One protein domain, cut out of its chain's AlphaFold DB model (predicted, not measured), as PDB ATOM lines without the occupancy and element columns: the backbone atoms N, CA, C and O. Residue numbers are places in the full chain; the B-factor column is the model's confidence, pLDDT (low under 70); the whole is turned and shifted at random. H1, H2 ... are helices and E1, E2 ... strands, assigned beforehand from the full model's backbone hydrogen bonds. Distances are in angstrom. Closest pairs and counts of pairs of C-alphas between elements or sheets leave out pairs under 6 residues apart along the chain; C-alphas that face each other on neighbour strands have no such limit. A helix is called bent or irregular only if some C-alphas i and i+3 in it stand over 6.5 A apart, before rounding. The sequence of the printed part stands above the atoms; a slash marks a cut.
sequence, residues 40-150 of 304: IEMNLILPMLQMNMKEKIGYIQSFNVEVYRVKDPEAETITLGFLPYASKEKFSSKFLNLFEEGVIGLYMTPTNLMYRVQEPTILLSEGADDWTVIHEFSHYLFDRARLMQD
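What this domain is: This is residues 40 to 150 of the 304 residues of an uncharacterized protein of Bdellovibrio bacteriovorus W (UniProt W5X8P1). A small three-stranded sheet lies between the long helix H4, which covers E3 and E2 on one face, and the short helix H3 on the other. H2 sits beside H4, and H1 lies off the sheet, beside H4. The 111 printed residues include four named helices and three named strands, in the order H1 H2 E1 H3 E2 E3 H4; the sheet, E1 E3 E2, is mixed. The class is mixed, helices and strands; the whole is compact, radius of gyration of the C-alphas 13.5 A, spans 36 by 34 by 20 A.

How they stand to each other: H1, residues 42 to 50, is close but not clearly touching to H2, residues 53 to 61; their closest C-alphas, Met 48 and Lys 56, are 5.7 A apart. E1, residues 66 to 70, is parallel to E3, residues 121 to 125, with N 68 and O 122 3.0 A apart. H3, residues 93 to 101, is on the sheet over E3, at a height of 9.2 A. E2, residues 105 to 108, forms an antiparallel hairpin with E3; N 106 and O 123 are 2.8 A apart. H4, residues 130 to 149, is on the opposite face from H3, over E3 and E2 at a height of 8.9 A. With H2 and H4 on one face and H3 on the other, these are three layers, helices on both faces of a sheet. Residues 130 to 137 of H4 alone touch H2, the same way at a shallow tilt of 14 degrees; the C-alphas of Met 53 and Asp 130 are closest, 6.8 A. H1 and H4 only just touch, with 3 pairs of C-alphas within 8 A. Every O i to N i+4 pair is within hydrogen-bond range in H2 and H4, against 1 of 5 in H1 and 2 of 5 in H3, where 4 of 6 and 5 of 6 O i to N i+3 pairs are.

Where its parts are: H1 begins at C-alpha 42 (6.249, 17.843, -23.863) and is only just irregular, with C-alphas 44 and 47 6.54 A apart. H4 measures 28.9 A from first to last C-alpha, E3 13.5 A. H4 ends at C-alpha 149 (6.358, 20.110, -6.401).

The domain as a whole: The C-alphas farthest apart, Glu 76 and Asp 150, are 41.1 A apart. The printed part has no cut; the links E1 to H3 and E2 to E3 are long. Residue 113 and residues 147 to 150 have pLDDT under 70.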
ATOM      1  N   ILE A  40       5.831  21.301 -17.911       74.38
ATOM      2  CA  ILE A  40       5.092  20.251 -18.632       74.38
ATOM      3  C   ILE A  40       6.060  19.310 -19.344       74.38
ATOM      4  O   ILE A  40       7.017  19.745 -19.988       74.38
ATOM      5  N   GLU A  41       5.758  18.017 -19.295       77.44
ATOM      6  CA  GLU A  41       6.392  16.972 -20.101       77.44
ATOM      7  C   GLU A  41       5.891  17.011 -21.554       77.44
ATOM      8  O   GLU A  41       4.887  16.388 -21.902       77.44
ATOM      9  N   MET A  42       6.599  17.729 -22.433       76.94
ATOM     10  CA  MET A  42       6.249  17.843 -23.863       76.94
ATOM     11  C   MET A  42       6.053  16.491 -24.554       76.94
ATOM     12  O   MET A  42       5.182  16.333 -25.410       76.94
ATOM     13  N   ASN A  43       6.854  15.503 -24.171       81.88
ATOM     14  CA  ASN A  43       6.812  14.146 -24.701       81.88
ATOM     15  C   ASN A  43       5.499  13.403 -24.406       81.88
ATOM     16  O   ASN A  43       5.260  12.380 -25.041       81.88
ATOM     17  N   LEU A  44       4.659  13.894 -23.490       87.94
ATOM     18  CA  LEU A  44       3.323  13.341 -23.244       87.94
ATOM     19  C   LEU A  44       2.252  13.944 -24.161       87.94
ATOM     20  O   LEU A  44       1.217  13.329 -24.378       87.94
ATOM     21  N   ILE A  45       2.502  15.116 -24.745       88.31
ATOM     22  CA  ILE A  45       1.539  15.811 -25.613       88.31
ATOM     23  C   ILE A  45       1.824  15.530 -27.087       88.31
ATOM     24  O   ILE A  45       0.906  15.295 -27.870       88.31
ATOM     25  N   LEU A  46       3.103  15.488 -27.473       87.12
ATOM     26  CA  LEU A  46       3.522  15.260 -28.860       87.12
ATOM     27  C   LEU A  46       2.889  14.020 -29.524       87.12
ATOM     28  O   LEU A  46       2.450  14.144 -30.670       87.12
ATOM     29  N   PRO A  47       2.778  12.850 -28.858       89.44
ATOM     30  CA  PRO A  47       2.145  11.679 -29.461       89.44
ATOM     31  C   PRO A  47       0.668  11.908 -29.806       89.44
ATOM     32  O   PRO A  47       0.194  11.405 -30.824       89.44
ATOM     33  N   MET A  48      -0.051  12.700 -29.000       91.31
ATOM     34  CA  MET A  48      -1.484  12.944 -29.186       91.31
ATOM     35  C   MET A  48      -1.789  13.647 -30.507       91.31
ATOM     36  O   MET A  48      -2.851  13.427 -31.080       91.31
ATOM     37  N   LEU A  49      -0.859  14.441 -31.046       86.44
ATOM     38  CA  LEU A  49      -1.059  15.188 -32.295       86.44
ATOM     39  C   LEU A  49      -1.335  14.299 -33.515       86.44
ATOM     40  O   LEU A  49      -1.927  14.770 -34.488       86.44
ATOM     41  N   GLN A  50      -0.878  13.045 -33.459       86.44
ATOM     42  CA  GLN A  50      -0.999  12.051 -34.530       86.44
ATOM     43  C   GLN A  50      -2.116  11.030 -34.274       86.44
ATOM     44  O   GLN A  50      -2.423  10.228 -35.150       86.44
ATOM     45  N   MET A  51      -2.720  11.052 -33.086       91.31
ATOM     46  CA  MET A  51      -3.784  10.131 -32.693       91.31
ATOM     47  C   MET A  51      -5.136  10.604 -33.229       91.31
ATOM     48  O   MET A  51      -5.422  11.805 -33.252       91.31
ATOM     49  N   ASN A  52      -6.022   9.677 -33.588       91.44
ATOM     50  CA  ASN A  52      -7.440  10.000 -33.746       91.44
ATOM     51  C   ASN A  52      -8.105  10.236 -32.375       91.44
ATOM     52  O   ASN A  52      -7.522   9.959 -31.330       91.44
ATOM     53  N   MET A  53      -9.338  10.748 -32.361       92.12
ATOM     54  CA  MET A  53     -10.020  11.114 -31.114       92.12
ATOM     55  C   MET A  53     -10.128   9.946 -30.117       92.12
ATOM     56  O   MET A  53      -9.831  10.098 -28.936       92.12
ATOM     57  N   LYS A  54     -10.484   8.745 -30.586       95.44
ATOM     58  CA  LYS A  54     -10.614   7.564 -29.720       95.44
ATOM     59  C   LYS A  54      -9.269   7.147 -29.119       95.44
ATOM     60  O   LYS A  54      -9.210   6.785 -27.947       95.44
ATOM     61  N   GLU A  55      -8.201   7.214 -29.908       96.25
ATOM     62  CA  GLU A  55      -6.832   6.946 -29.454       96.25
ATOM     63  C   GLU A  55      -6.361   7.977 -28.425       96.25
ATOM     64  O   GLU A  55      -5.816   7.577 -27.400       96.25
ATOM     65  N   LYS A  56      -6.630   9.275 -28.641       95.06
ATOM     66  CA  LYS A  56      -6.309  10.334 -27.668       95.06
ATOM     67  C   LYS A  56      -6.981  10.069 -26.324       95.06
ATOM     68  O   LYS A  56      -6.322  10.115 -25.293       95.06
ATOM     69  N   ILE A  57      -8.276   9.751 -26.330       97.69
ATOM     70  CA  ILE A  57      -9.010   9.471 -25.092       97.69
ATOM     71  C   ILE A  57      -8.483   8.205 -24.406       97.69
ATOM     72  O   ILE A  57      -8.268   8.215 -23.198       97.69
ATOM     73  N   GLY A  58      -8.204   7.139 -25.163       97.44
ATOM     74  CA  GLY A  58      -7.583   5.931 -24.610       97.44
ATOM     75  C   GLY A  58      -6.196   6.199 -24.013       97.44
ATOM     76  O   GLY A  58      -5.856   5.654 -22.964       97.44
ATOM     77  N   TYR A  59      -5.415   7.081 -24.640       97.31
ATOM     78  CA  TYR A  59      -4.127   7.530 -24.119       97.31
ATOM     79  C   TYR A  59      -4.292   8.286 -22.797       97.31
ATOM     80  O   TYR A  59      -3.625   7.932 -21.832       97.31
ATOM     81  N   ILE A  60      -5.230   9.234 -22.705       97.12
ATOM     82  CA  ILE A  60      -5.561   9.944 -21.455       97.12
ATOM     83  C   ILE A  60      -5.956   8.954 -20.350       97.12
ATOM     84  O   ILE A  60      -5.407   8.989 -19.250       97.12
ATOM     85  N   GLN A  61      -6.849   8.013 -20.658       96.69
ATOM     86  CA  GLN A  61      -7.318   7.002 -19.706       96.69
ATOM     87  C   GLN A  61      -6.195   6.085 -19.200       96.69
ATOM     88  O   GLN A  61      -6.267   5.596 -18.074       96.69
ATOM     89  N   SER A  62      -5.121   5.895 -19.977       96.25
ATOM     90  CA  SER A  62      -3.947   5.125 -19.540       96.25
ATOM     91  C   SER A  62      -3.177   5.764 -18.373       96.25
ATOM     92  O   SER A  62      -2.401   5.078 -17.710       96.25
ATOM     93  N   PHE A  63      -3.431   7.044 -18.077       93.50
ATOM     94  CA  PHE A  63      -2.901   7.761 -16.912       93.50
ATOM     95  C   PHE A  63      -3.826   7.692 -15.684       93.50
ATOM     96  O   PHE A  63      -3.653   8.476 -14.752       93.50
ATOM     97  N   ASN A  64      -4.803   6.775 -15.675       94.81
ATOM     98  CA  ASN A  64      -5.875   6.693 -14.674       94.81
ATOM     99  C   ASN A  64      -6.737   7.965 -14.600       94.81
ATOM    100  O   ASN A  64      -7.262   8.304 -13.544       94.81
ATOM    101  N   VAL A  65      -6.887   8.669 -15.723       96.50
ATOM    102  CA  VAL A  65      -7.807   9.804 -15.830       96.50
ATOM    103  C   VAL A  65      -9.153   9.293 -16.331       96.50
ATOM    104  O   VAL A  65      -9.249   8.730 -17.425       96.50
ATOM    105  N   GLU A  66     -10.212   9.483 -15.550       97.50
ATOM    106  CA  GLU A  66     -11.564   9.190 -16.012       97.50
ATOM    107  C   GLU A  66     -12.024  10.256 -17.009       97.50
ATOM    108  O   GLU A  66     -11.780  11.445 -16.819       97.50
ATOM    109  N   VAL A  67     -12.720   9.850 -18.074       97.81
ATOM    110  CA  VAL A  67     -13.200  10.792 -19.092       97.81
ATOM    111  C   VAL A  67     -14.670  10.541 -19.394       97.81
ATOM    112  O   VAL A  67     -15.065   9.414 -19.705       97.81
ATOM    113  N   TYR A  68     -15.465  11.603 -19.319       97.69
ATOM    114  CA  TYR A  68     -16.904  11.585 -19.559       97.69
ATOM    115  C   TYR A  68     -17.292  12.651 -20.574       97.69
ATOM    116  O   TYR A  68     -16.691  13.723 -20.621       97.69
ATOM    117  N   ARG A  69     -18.350  12.377 -21.341       96.38
ATOM    118  CA  ARG A  69     -19.009  13.413 -22.140       96.38
ATOM    119  C   ARG A  69     -20.169  14.052 -21.383       96.38
ATOM    120  O   ARG A  69     -20.879  13.386 -20.628       96.38
ATOM    121  N   VAL A  70     -20.391  15.328 -21.633       95.12
ATOM    122  CA  VAL A  70     -21.508  16.123 -21.131       95.12
ATOM    123  C   VAL A  70     -22.328  16.579 -22.328       95.12
ATOM    124  O   VAL A  70     -21.787  16.838 -23.401       95.12
ATOM    125  N   LYS A  71     -23.648  16.625 -22.153       90.94
ATOM    126  CA  LYS A  71     -24.531  17.163 -23.180       90.94
ATOM    127  C   LYS A  71     -24.255  18.656 -23.334       90.94
ATOM    128  O   LYS A  71     -24.277  19.375 -22.341       90.94
ATOM    129  N   ASP A  72     -24.058  19.085 -24.568       83.88
ATOM    130  CA  ASP A  72     -23.825  20.478 -24.923       83.88
ATOM    131  C   ASP A  72     -24.957  20.921 -25.860       83.88
ATOM    132  O   ASP A  72     -25.130  20.323 -26.925       83.88
ATOM    133  N   PRO A  73     -25.793  21.895 -25.458       82.19
ATOM    134  CA  PRO A  73     -26.924  22.332 -26.268       82.19
ATOM    135  C   PRO A  73     -26.504  23.013 -27.579       82.19
ATOM    136  O   PRO A  73     -27.327  23.089 -28.492       82.19
ATOM    137  N   GLU A  74     -25.260  23.486 -27.681       79.44
ATOM    138  CA  GLU A  74     -24.717  24.165 -28.859       79.44
ATOM    139  C   GLU A  74     -23.932  23.217 -29.782       79.44
ATOM    140  O   GLU A  74     -23.578  23.590 -30.900       79.44
ATOM    141  N   ALA A  75     -23.683  21.972 -29.360       80.50
ATOM    142  CA  ALA A  75     -22.938  21.011 -30.164       80.50
ATOM    143  C   ALA A  75     -23.751  20.528 -31.378       80.50
ATOM    144  O   ALA A  75     -24.659  19.704 -31.272       80.50
ATOM    145  N   GLU A  76     -23.363  20.987 -32.569       81.00
ATOM    146  CA  GLU A  76     -23.982  20.558 -33.831       81.00
ATOM    147  C   GLU A  76     -23.637  19.105 -34.200       81.00
ATOM    148  O   GLU A  76     -24.402  18.427 -34.888       81.00
ATOM    149  N   THR A  77     -22.477  18.609 -33.755       85.69
ATOM    150  CA  THR A  77     -21.985  17.259 -34.050       85.69
ATOM    151  C   THR A  77     -21.464  16.580 -32.790       85.69
ATOM    152  O   THR A  77     -20.682  17.157 -32.041       85.69
ATOM    153  N   ILE A  78     -21.842  15.313 -32.591       89.69
ATOM    154  CA  ILE A  78     -21.354  14.488 -31.480       89.69
ATOM    155  C   ILE A  78     -20.076  13.760 -31.914       89.69
ATOM    156  O   ILE A  78     -20.130  12.760 -32.633       89.69
ATOM    157  N   THR A  79     -18.922  14.233 -31.452       89.06
ATOM    158  CA  THR A  79     -17.593  13.660 -31.738       89.06
ATOM    159  C   THR A  79     -17.200  12.586 -30.720       89.06
ATOM    160  O   THR A  79     -16.484  11.636 -31.045       89.06
ATOM    161  N   LEU A  80     -17.725  12.684 -29.496       93.31
ATOM    162  CA  LEU A  80     -17.377  11.835 -28.354       93.31
ATOM    163  C   LEU A  80     -18.448  10.791 -28.014       93.31
ATOM    164  O   LEU A  80     -18.559  10.337 -26.875       93.31
ATOM    165  N   GLY A  81     -19.229  10.354 -29.007       91.44
ATOM    166  CA  GLY A  81     -20.360   9.434 -28.815       91.44
ATOM    167  C   GLY A  81     -20.013   8.083 -28.172       91.44
ATOM    168  O   GLY A  81     -20.892   7.405 -27.641       91.44
ATOM    169  N   PHE A  82     -18.735   7.702 -28.195       94.94
ATOM    170  CA  PHE A  82     -18.212   6.472 -27.601       94.94
ATOM    171  C   PHE A  82     -17.917   6.582 -26.095       94.94
ATOM    172  O   PHE A  82     -17.630   5.559 -25.474       94.94
ATOM    173  N   LEU A  83     -17.971   7.781 -25.505       97.00
ATOM    174  CA  LEU A  83     -17.764   7.978 -24.072       97.00
ATOM    175  C   LEU A  83     -19.062   7.845 -23.266       97.00
ATOM    176  O   LEU A  83     -20.154   8.143 -23.770       97.00
ATOM    177  N   PRO A  84     -18.965   7.424 -21.992       96.56
ATOM    178  CA  PRO A  84     -20.098   7.465 -21.079       96.56
ATOM    179  C   PRO A  84     -20.517   8.914 -20.795       96.56
ATOM    180  O   PRO A  84     -19.678   9.816 -20.737       96.56
ATOM    181  N   TYR A  85     -21.817   9.134 -20.584       95.69
ATOM    182  CA  TYR A  85     -22.316  10.428 -20.117       95.69
ATOM    183  C   TYR A  85     -21.969  10.654 -18.645       95.69
ATOM    184  O   TYR A  85     -22.089   9.745 -17.819       95.69
ATOM    185  N   ALA A  86     -21.606  11.888 -18.313       93.94
ATOM    186  CA  ALA A  86     -21.516  12.352 -16.939       93.94
ATOM    187  C   ALA A  86     -22.922  12.378 -16.317       93.94
ATOM    188  O   ALA A  86     -23.815  13.082 -16.793       93.94
ATOM    189  N   SER A  87     -23.141  11.589 -15.265       88.19
ATOM    190  CA  SER A  87     -24.438  11.519 -14.592       88.19
ATOM    191  C   SER A  87     -24.511  12.487 -13.410       88.19
ATOM    192  O   SER A  87     -23.518  12.731 -12.723       88.19
ATOM    193  N   LYS A  88     -25.723  12.974 -13.112       86.19
ATOM    194  CA  LYS A  88     -26.012  13.765 -11.898       86.19
ATOM    195  C   LYS A  88     -25.827  12.971 -10.599       86.19
ATOM    196  O   LYS A  88     -25.754  13.554  -9.526       86.19
ATOM    197  N   GLU A  89     -25.773  11.642 -10.693       85.69
ATOM    198  CA  GLU A  89     -25.468  10.763  -9.560       85.69
ATOM    199  C   GLU A  89     -23.982  10.816  -9.194       85.69
ATOM    200  O   GLU A  89     -23.639  10.727  -8.016       85.69
ATOM    201  N   LYS A  90     -23.105  10.978 -10.195       86.88
ATOM    202  CA  LYS A  90     -21.653  11.035 -10.003       86.88
ATOM    203  C   LYS A  90     -21.138  12.465  -9.835       86.88
ATOM    204  O   LYS A  90     -20.219  12.686  -9.053       86.88
ATOM    205  N   PHE A  91     -21.735  13.430 -10.532       90.12
ATOM    206  CA  PHE A  91     -21.269  14.817 -10.560       90.12
ATOM    207  C   PHE A  91     -22.357  15.793 -10.115       90.12
ATOM    208  O   PHE A  91     -23.523  15.666 -10.486       90.12
ATOM    209  N   SER A  92     -21.963  16.811  -9.346       87.94
ATOM    210  CA  SER A  92     -22.868  17.891  -8.943       87.94
ATOM    211  C   SER A  92     -23.432  18.621 -10.164       87.94
ATOM    212  O   SER A  92     -22.678  19.026 -11.051       87.94
ATOM    213  N   SER A  93     -24.744  18.879 -10.158       87.31
ATOM    214  CA  SER A  93     -25.427  19.652 -11.204       87.31
ATOM    215  C   SER A  93     -24.771  21.010 -11.456       87.31
ATOM    216  O   SER A  93     -24.764  21.463 -12.588       87.31
ATOM    217  N   LYS A  94     -24.157  21.633 -10.436       87.88
ATOM    218  CA  LYS A  94     -23.433  22.902 -10.600       87.88
ATOM    219  C   LYS A  94     -22.362  22.815 -11.693       87.88
ATOM    220  O   LYS A  94     -22.239  23.749 -12.466       87.88
ATOM    221  N   PHE A  95     -21.598  21.722 -11.749       88.12
ATOM    222  CA  PHE A  95     -20.514  21.566 -12.726       88.12
ATOM    223  C   PHE A  95     -21.030  21.147 -14.099       88.12
ATOM    224  O   PHE A  95     -20.489  21.577 -15.109       88.12
ATOM    225  N   LEU A  96     -22.101  20.351 -14.142       89.81
ATOM    226  CA  LEU A  96     -22.730  19.964 -15.406       89.81
ATOM    227  C   LEU A  96     -23.402  21.160 -16.091       89.81
ATOM    228  O   LEU A  96     -23.309  21.292 -17.304       89.81
ATOM    229  N   ASN A  97     -24.016  22.058 -15.317       89.25
ATOM    230  CA  ASN A  97     -24.678  23.250 -15.843       89.25
ATOM    231  C   ASN A  97     -23.699  24.260 -16.466       89.25
ATOM    232  O   ASN A  97     -24.120  25.052 -17.298       89.25
ATOM    233  N   LEU A  98     -22.401  24.216 -16.132       85.44
ATOM    234  CA  LEU A  98     -21.401  25.085 -16.770       85.44
ATOM    235  C   LEU A  98     -21.332  24.871 -18.290       85.44
ATOM    236  O   LEU A  98     -21.030  25.801 -19.032       85.44
ATOM    237  N   PHE A  99     -21.644  23.661 -18.766       86.69
ATOM    238  CA  PHE A  99     -21.676  23.347 -20.197       86.69
ATOM    239  C   PHE A  99     -22.877  23.985 -20.909       86.69
ATOM    240  O   PHE A  99     -22.805  24.263 -22.099       86.69
ATOM    241  N   GLU A 100     -23.957  24.298 -20.186       84.31
ATOM    242  CA  GLU A 100     -25.069  25.102 -20.718       84.31
ATOM    243  C   GLU A 100     -24.696  26.594 -20.818       84.31
ATOM    244  O   GLU A 100     -25.346  27.347 -21.537       84.31
ATOM    245  N   GLU A 101     -23.637  27.017 -20.120       80.06
ATOM    246  CA  GLU A 101     -23.089  28.379 -20.127       80.06
ATOM    247  C   GLU A 101     -21.889  28.531 -21.088       80.06
ATOM    248  O   GLU A 101     -21.206  29.556 -21.080       80.06
ATOM    249  N   GLY A 102     -21.625  27.518 -21.922       73.50
ATOM    250  CA  GLY A 102     -20.591  27.550 -22.964       73.50
ATOM    251  C   GLY A 102     -19.226  26.984 -22.557       73.50
ATOM    252  O   GLY A 102     -18.255  27.130 -23.305       73.50
ATOM    253  N   VAL A 103     -19.114  26.329 -21.395       82.44
ATOM    254  CA  VAL A 103     -17.926  25.523 -21.068       82.44
ATOM    255  C   VAL A 103     -17.896  24.275 -21.946       82.44
ATOM    256  O   VAL A 103     -18.901  23.602 -22.133       82.44
ATOM    257  N   ILE A 104     -16.720  23.949 -22.474       86.75
ATOM    258  CA  ILE A 104     -16.521  22.837 -23.418       86.75
ATOM    259  C   ILE A 104     -15.614  21.725 -22.893       86.75
ATOM    260  O   ILE A 104     -15.588  20.631 -23.460       86.75
ATOM    261  N   GLY A 105     -14.926  21.975 -21.785       91.19
ATOM    262  CA  GLY A 105     -14.058  21.041 -21.091       91.19
ATOM    263  C   GLY A 105     -13.920  21.453 -19.627       91.19
ATOM    264  O   GLY A 105     -14.092  22.622 -19.285       91.19
ATOM    265  N   LEU A 106     -13.719  20.474 -18.747       90.88
ATOM    266  CA  LEU A 106     -13.459  20.703 -17.332       90.88
ATOM    267  C   LEU A 106     -12.608  19.570 -16.753       90.88
ATOM    268  O   LEU A 106     -13.092  18.448 -16.571       90.88
ATOM    269  N   TYR A 107     -11.374  19.889 -16.381       92.56
ATOM    270  CA  TYR A 107     -10.530  19.049 -15.540       92.56
ATOM    271  C   TYR A 107     -10.901  19.159 -14.050       92.56
ATOM    272  O   TYR A 107     -11.070  20.243 -13.490       92.56
ATOM    273  N   MET A 108     -10.992  18.012 -13.378       89.62
ATOM    274  CA  MET A 108     -11.301  17.871 -11.957       89.62
ATOM    275  C   MET A 108     -10.229  17.012 -11.282       89.62
ATOM    276  O   MET A 108     -10.017  15.859 -11.654       89.62
ATOM    277  N   THR A 109      -9.591  17.551 -10.244       85.69
ATOM    278  CA  THR A 109      -8.573  16.843  -9.453       85.69
ATOM    279  C   THR A 109      -9.129  16.345  -8.110       85.69
ATOM    280  O   THR A 109      -9.932  17.059  -7.495       85.69
ATOM    281  N   PRO A 110      -8.704  15.167  -7.602       82.12
ATOM    282  CA  PRO A 110      -9.110  14.664  -6.285       82.12
ATOM    283  C   PRO A 110      -8.711  15.576  -5.118       82.12
ATOM    284  O   PRO A 110      -9.319  15.521  -4.050       82.12
ATOM    285  N   THR A 111      -7.698  16.426  -5.301       74.25
ATOM    286  CA  THR A 111      -7.236  17.360  -4.263       74.25
ATOM    287  C   THR A 111      -8.168  18.554  -4.075       74.25
ATOM    288  O   THR A 111      -8.138  19.199  -3.020       74.25
ATOM    289  N   ASN A 112      -9.040  18.832  -5.046       72.56
ATOM    290  CA  ASN A 112     -10.058  19.861  -4.933       72.56
ATOM    291  C   ASN A 112     -11.344  19.264  -4.342       72.56
ATOM    292  O   ASN A 112     -12.162  18.633  -5.020       72.56
ATOM    293  N   LEU A 113     -11.543  19.520  -3.048       66.44
ATOM    294  CA  LEU A 113     -12.664  18.999  -2.261       66.44
ATOM    295  C   LEU A 113     -14.046  19.453  -2.763       66.44
ATOM    296  O   LEU A 113     -15.054  18.842  -2.400       66.44
ATOM    297  N   MET A 114     -14.114  20.485  -3.612       70.19
ATOM    298  CA  MET A 114     -15.368  20.923  -4.232       70.19
ATOM    299  C   MET A 114     -15.894  19.904  -5.247       70.19
ATOM    300  O   MET A 114     -17.108  19.772  -5.404       70.19
ATOM    301  N   TYR A 115     -15.000  19.175  -5.918       75.06
ATOM    302  CA  TYR A 115     -15.347  18.206  -6.957       75.06
ATOM    303  C   TYR A 115     -15.759  16.851  -6.393       75.06
ATOM    304  O   TYR A 115     -16.651  16.212  -6.946       75.06
ATOM    305  N   ARG A 116     -15.141  16.432  -5.279       76.75
ATOM    306  CA  ARG A 116     -15.358  15.121  -4.637       76.75
ATOM    307  C   ARG A 116     -15.149  13.928  -5.585       76.75
ATOM    308  O   ARG A 116     -15.795  12.893  -5.425       76.75
ATOM    309  N   VAL A 117     -14.254  14.072  -6.560       82.19
ATOM    310  CA  VAL A 117     -13.847  12.977  -7.450       82.19
ATOM    311  C   VAL A 117     -12.798  12.103  -6.759       82.19
ATOM    312  O   VAL A 117     -11.992  12.603  -5.978       82.19
ATOM    313  N   GLN A 118     -12.838  10.792  -7.008       85.69
ATOM    314  CA  GLN A 118     -11.864   9.846  -6.442       85.69
ATOM    315  C   GLN A 118     -10.580   9.791  -7.268       85.69
ATOM    316  O   GLN A 118      -9.497   9.674  -6.709       85.69
ATOM    317  N   GLU A 119     -10.723   9.927  -8.584       90.06
ATOM    318  CA  GLU A 119      -9.634   9.916  -9.554       90.06
ATOM    319  C   GLU A 119      -9.652  11.222 -10.358       90.06
ATOM    320  O   GLU A 119     -10.716  11.850 -10.482       90.06
ATOM    321  N   PRO A 120      -8.507  11.656 -10.918       93.56
ATOM    322  CA  PRO A 120      -8.480  12.755 -11.872       93.56
ATOM    323  C   PRO A 120      -9.512  12.509 -12.972       93.56
ATOM    324  O   PRO A 120      -9.569  11.430 -13.558       93.56
ATOM    325  N   THR A 121     -10.364  13.492 -13.223       96.38
ATOM    326  CA  THR A 121     -11.509  13.344 -14.118       96.38
ATOM    327  C   THR A 121     -11.546  14.496 -15.102       96.38
ATOM    328  O   THR A 121     -11.362  15.643 -14.715       96.38
ATOM    329  N   ILE A 122     -11.826  14.209 -16.369       97.44
ATOM    330  CA  ILE A 122     -12.106  15.218 -17.387       97.44
ATOM    331  C   ILE A 122     -13.553  15.059 -17.856       97.44
ATOM    332  O   ILE A 122     -13.977  13.984 -18.293       97.44
ATOM    333  N   LEU A 123     -14.309  16.150 -17.787       96.62
ATOM    334  CA  LEU A 123     -15.601  16.291 -18.444       96.62
ATOM    335  C   LEU A 123     -15.397  17.039 -19.762       96.62
ATOM    336  O   LEU A 123     -14.750  18.079 -19.780       96.62
ATOM    337  N   LEU A 124     -15.945  16.529 -20.860       96.19
ATOM    338  CA  LEU A 124     -15.854  17.150 -22.184       96.19
ATOM    339  C   LEU A 124     -17.249  17.373 -22.755       96.19
ATOM    340  O   LEU A 124     -18.111  16.508 -22.604       96.19
ATOM    341  N   SER A 125     -17.461  18.478 -23.466       93.44
ATOM    342  CA  SER A 125     -18.637  18.627 -24.327       93.44
ATOM    343  C   SER A 125     -18.677  17.460 -25.314       93.44
ATOM    344  O   SER A 125     -17.647  17.015 -25.824       93.44
ATOM    345  N   GLU A 126     -19.860  16.928 -25.599       93.19
ATOM    346  CA  GLU A 126     -20.012  15.813 -26.534       93.19
ATOM    347  C   GLU A 126     -19.577  16.134 -27.974       93.19
ATOM    348  O   GLU A 126     -19.332  15.201 -28.746       93.19
ATOM    349  N   GLY A 127     -19.441  17.425 -28.301       88.56
ATOM    350  CA  GLY A 127     -18.867  17.947 -29.541       88.56
ATOM    351  C   GLY A 127     -17.426  18.449 -29.417       88.56
ATOM    352  O   GLY A 127     -16.954  19.136 -30.319       88.56
ATOM    353  N   ALA A 128     -16.715  18.141 -28.325       89.31
ATOM    354  CA  ALA A 128     -15.350  18.616 -28.114       89.31
ATOM    355  C   ALA A 128     -14.402  18.193 -29.251       89.31
ATOM    356  O   ALA A 128     -14.436  17.064 -29.759       89.31
ATOM    357  N   ASP A 129     -13.545  19.134 -29.638       86.81
ATOM    358  CA  ASP A 129     -12.559  18.989 -30.702       86.81
ATOM    359  C   ASP A 129     -11.210  18.471 -30.167       86.81
ATOM    360  O   ASP A 129     -10.988  18.296 -28.965       86.81
ATOM    361  N   ASP A 130     -10.281  18.209 -31.090       85.75
ATOM    362  CA  ASP A 130      -8.919  17.771 -30.766       85.75
ATOM    363  C   ASP A 130      -8.198  18.740 -29.817       85.75
ATOM    364  O   ASP A 130      -7.409  18.304 -28.975       85.75
ATOM    365  N   TRP A 131      -8.448  20.044 -29.974       85.50
ATOM    366  CA  TRP A 131      -7.816  21.092 -29.179       85.50
ATOM    367  C   TRP A 131      -8.251  21.007 -27.724       85.50
ATOM    368  O   TRP A 131      -7.411  20.913 -26.834       85.50
ATOM    369  N   THR A 132      -9.561  20.952 -27.504       88.12
ATOM    370  CA  THR A 132     -10.199  20.868 -26.189       88.12
ATOM    371  C   THR A 132      -9.686  19.658 -25.418       88.12
ATOM    372  O   THR A 132      -9.309  19.767 -24.258       88.12
ATOM    373  N   VAL A 133      -9.579  18.499 -26.072       92.19
ATOM    374  CA  VAL A 133      -9.085  17.278 -25.419       92.19
ATOM    375  C   VAL A 133      -7.632  17.411 -24.958       92.19
ATOM    376  O   VAL A 133      -7.291  16.978 -23.856       92.19
ATOM    377  N   ILE A 134      -6.764  18.005 -25.778       90.94
ATOM    378  CA  ILE A 134      -5.355  18.217 -25.414       90.94
ATOM    379  C   ILE A 134      -5.223  19.317 -24.355       90.94
ATOM    380  O   ILE A 134      -4.372  19.205 -23.471       90.94
ATOM    381  N   HIS A 135      -6.066  20.347 -24.420       90.44
ATOM    382  CA  HIS A 135      -6.162  21.406 -23.423       90.44
ATOM    383  C   HIS A 135      -6.482  20.837 -22.040       90.44
ATOM    384  O   HIS A 135      -5.674  20.972 -21.121       90.44
ATOM    385  N   GLU A 136      -7.577  20.090 -21.908       92.62
ATOM    386  CA  GLU A 136      -7.965  19.505 -20.620       92.62
ATOM    387  C   GLU A 136      -6.942  18.491 -20.101       92.62
ATOM    388  O   GLU A 136      -6.657  18.423 -18.904       92.62
ATOM    389  N   PHE A 137      -6.315  17.720 -20.994       94.00
ATOM    390  CA  PHE A 137      -5.225  16.838 -20.585       94.00
ATOM    391  C   PHE A 137      -3.990  17.615 -20.112       94.00
ATOM    392  O   PHE A 137      -3.266  17.154 -19.227       94.00
ATOM    393  N   SER A 138      -3.752  18.812 -20.644       90.75
ATOM    394  CA  SER A 138      -2.671  19.671 -20.167       90.75
ATOM    395  C   SER A 138      -2.921  20.114 -18.727       90.75
ATOM    396  O   SER A 138      -1.984  20.049 -17.938       90.75
ATOM    397  N   HIS A 139      -4.159  20.428 -18.323       89.00
ATOM    398  CA  HIS A 139      -4.468  20.681 -16.906       89.00
ATOM    399  C   HIS A 139      -4.088  19.509 -15.998       89.00
ATOM    400  O   HIS A 139      -3.462  19.722 -14.959       89.00
ATOM    401  N   TYR A 140      -4.362  18.268 -16.415       90.38
ATOM    402  CA  TYR A 140      -3.897  17.083 -15.688       90.38
ATOM    403  C   TYR A 140      -2.366  17.046 -15.551       90.38
ATOM    404  O   TYR A 140      -1.843  16.771 -14.469       90.38
ATOM    405  N   LEU A 141      -1.618  17.355 -16.616       88.31
ATOM    406  CA  LEU A 141      -0.152  17.389 -16.554       88.31
ATOM    407  C   LEU A 141       0.368  18.489 -15.620       88.31
ATOM    408  O   LEU A 141       1.339  18.259 -14.895       88.31
ATOM    409  N   PHE A 142      -0.277  19.660 -15.605       82.81
ATOM    410  CA  PHE A 142       0.052  20.747 -14.681       82.81
ATOM    411  C   PHE A 142      -0.231  20.367 -13.236       82.81
ATOM    412  O   PHE A 142       0.592  20.641 -12.365       82.81
ATOM    413  N   ASP A 143      -1.375  19.743 -12.975       81.25
ATOM    414  CA  ASP A 143      -1.745  19.268 -11.648       81.25
ATOM    415  C   ASP A 143      -0.772  18.186 -11.165       81.25
ATOM    416  O   ASP A 143      -0.222  18.281 -10.072       81.25
ATOM    417  N   ARG A 144      -0.414  17.222 -12.024       78.56
ATOM    418  CA  ARG A 144       0.617  16.224 -11.708       78.56
ATOM    419  C   ARG A 144       1.956  16.881 -11.377       78.56
ATOM    420  O   ARG A 144       2.591  16.514 -10.388       78.56
ATOM    421  N   ALA A 145       2.386  17.862 -12.170       72.31
ATOM    422  CA  ALA A 145       3.617  18.604 -11.914       72.31
ATOM    423  C   ALA A 145       3.550  19.407 -10.604       72.31
ATOM    424  O   ALA A 145       4.549  19.459  -9.885       72.31
ATOM    425  N   ARG A 146       2.386  19.984 -10.271       71.81
ATOM    426  CA  ARG A 146       2.125  20.655  -8.989       71.81
ATOM    427  C   ARG A 146       2.212  19.680  -7.825       71.81
ATOM    428  O   ARG A 146       2.978  19.948  -6.915       71.81
ATOM    429  N   LEU A 147       1.551  18.525  -7.872       61.69
ATOM    430  CA  LEU A 147       1.609  17.513  -6.806       61.69
ATOM    431  C   LEU A 147       3.025  16.968  -6.575       61.69
ATOM    432  O   LEU A 147       3.391  16.615  -5.455       61.69
ATOM    433  N   MET A 148       3.845  16.922  -7.626       53.72
ATOM    434  CA  MET A 148       5.263  16.569  -7.521       53.72
ATOM    435  C   MET A 148       6.119  17.681  -6.890       53.72
ATOM    436  O   MET A 148       7.200  17.388  -6.373       53.72
ATOM    437  N   GLN A 149       5.667  18.937  -6.945       51.53
ATOM    438  CA  GLN A 149       6.358  20.110  -6.401       51.53
ATOM    439  C   GLN A 149       5.840  20.518  -5.009       51.53
ATOM    440  O   GLN A 149       6.644  20.940  -4.184       51.53
ATOM    441  N   ASP A 150       4.551  20.323  -4.725       51.12
ATOM    442  CA  ASP A 150       3.844  20.772  -3.525       51.12
ATOM    443  C   ASP A 150       2.802  19.732  -3.073       51.12
ATOM    444  O   ASP A 150       1.737  19.573  -3.663       51.12
TER     445      ASP A 150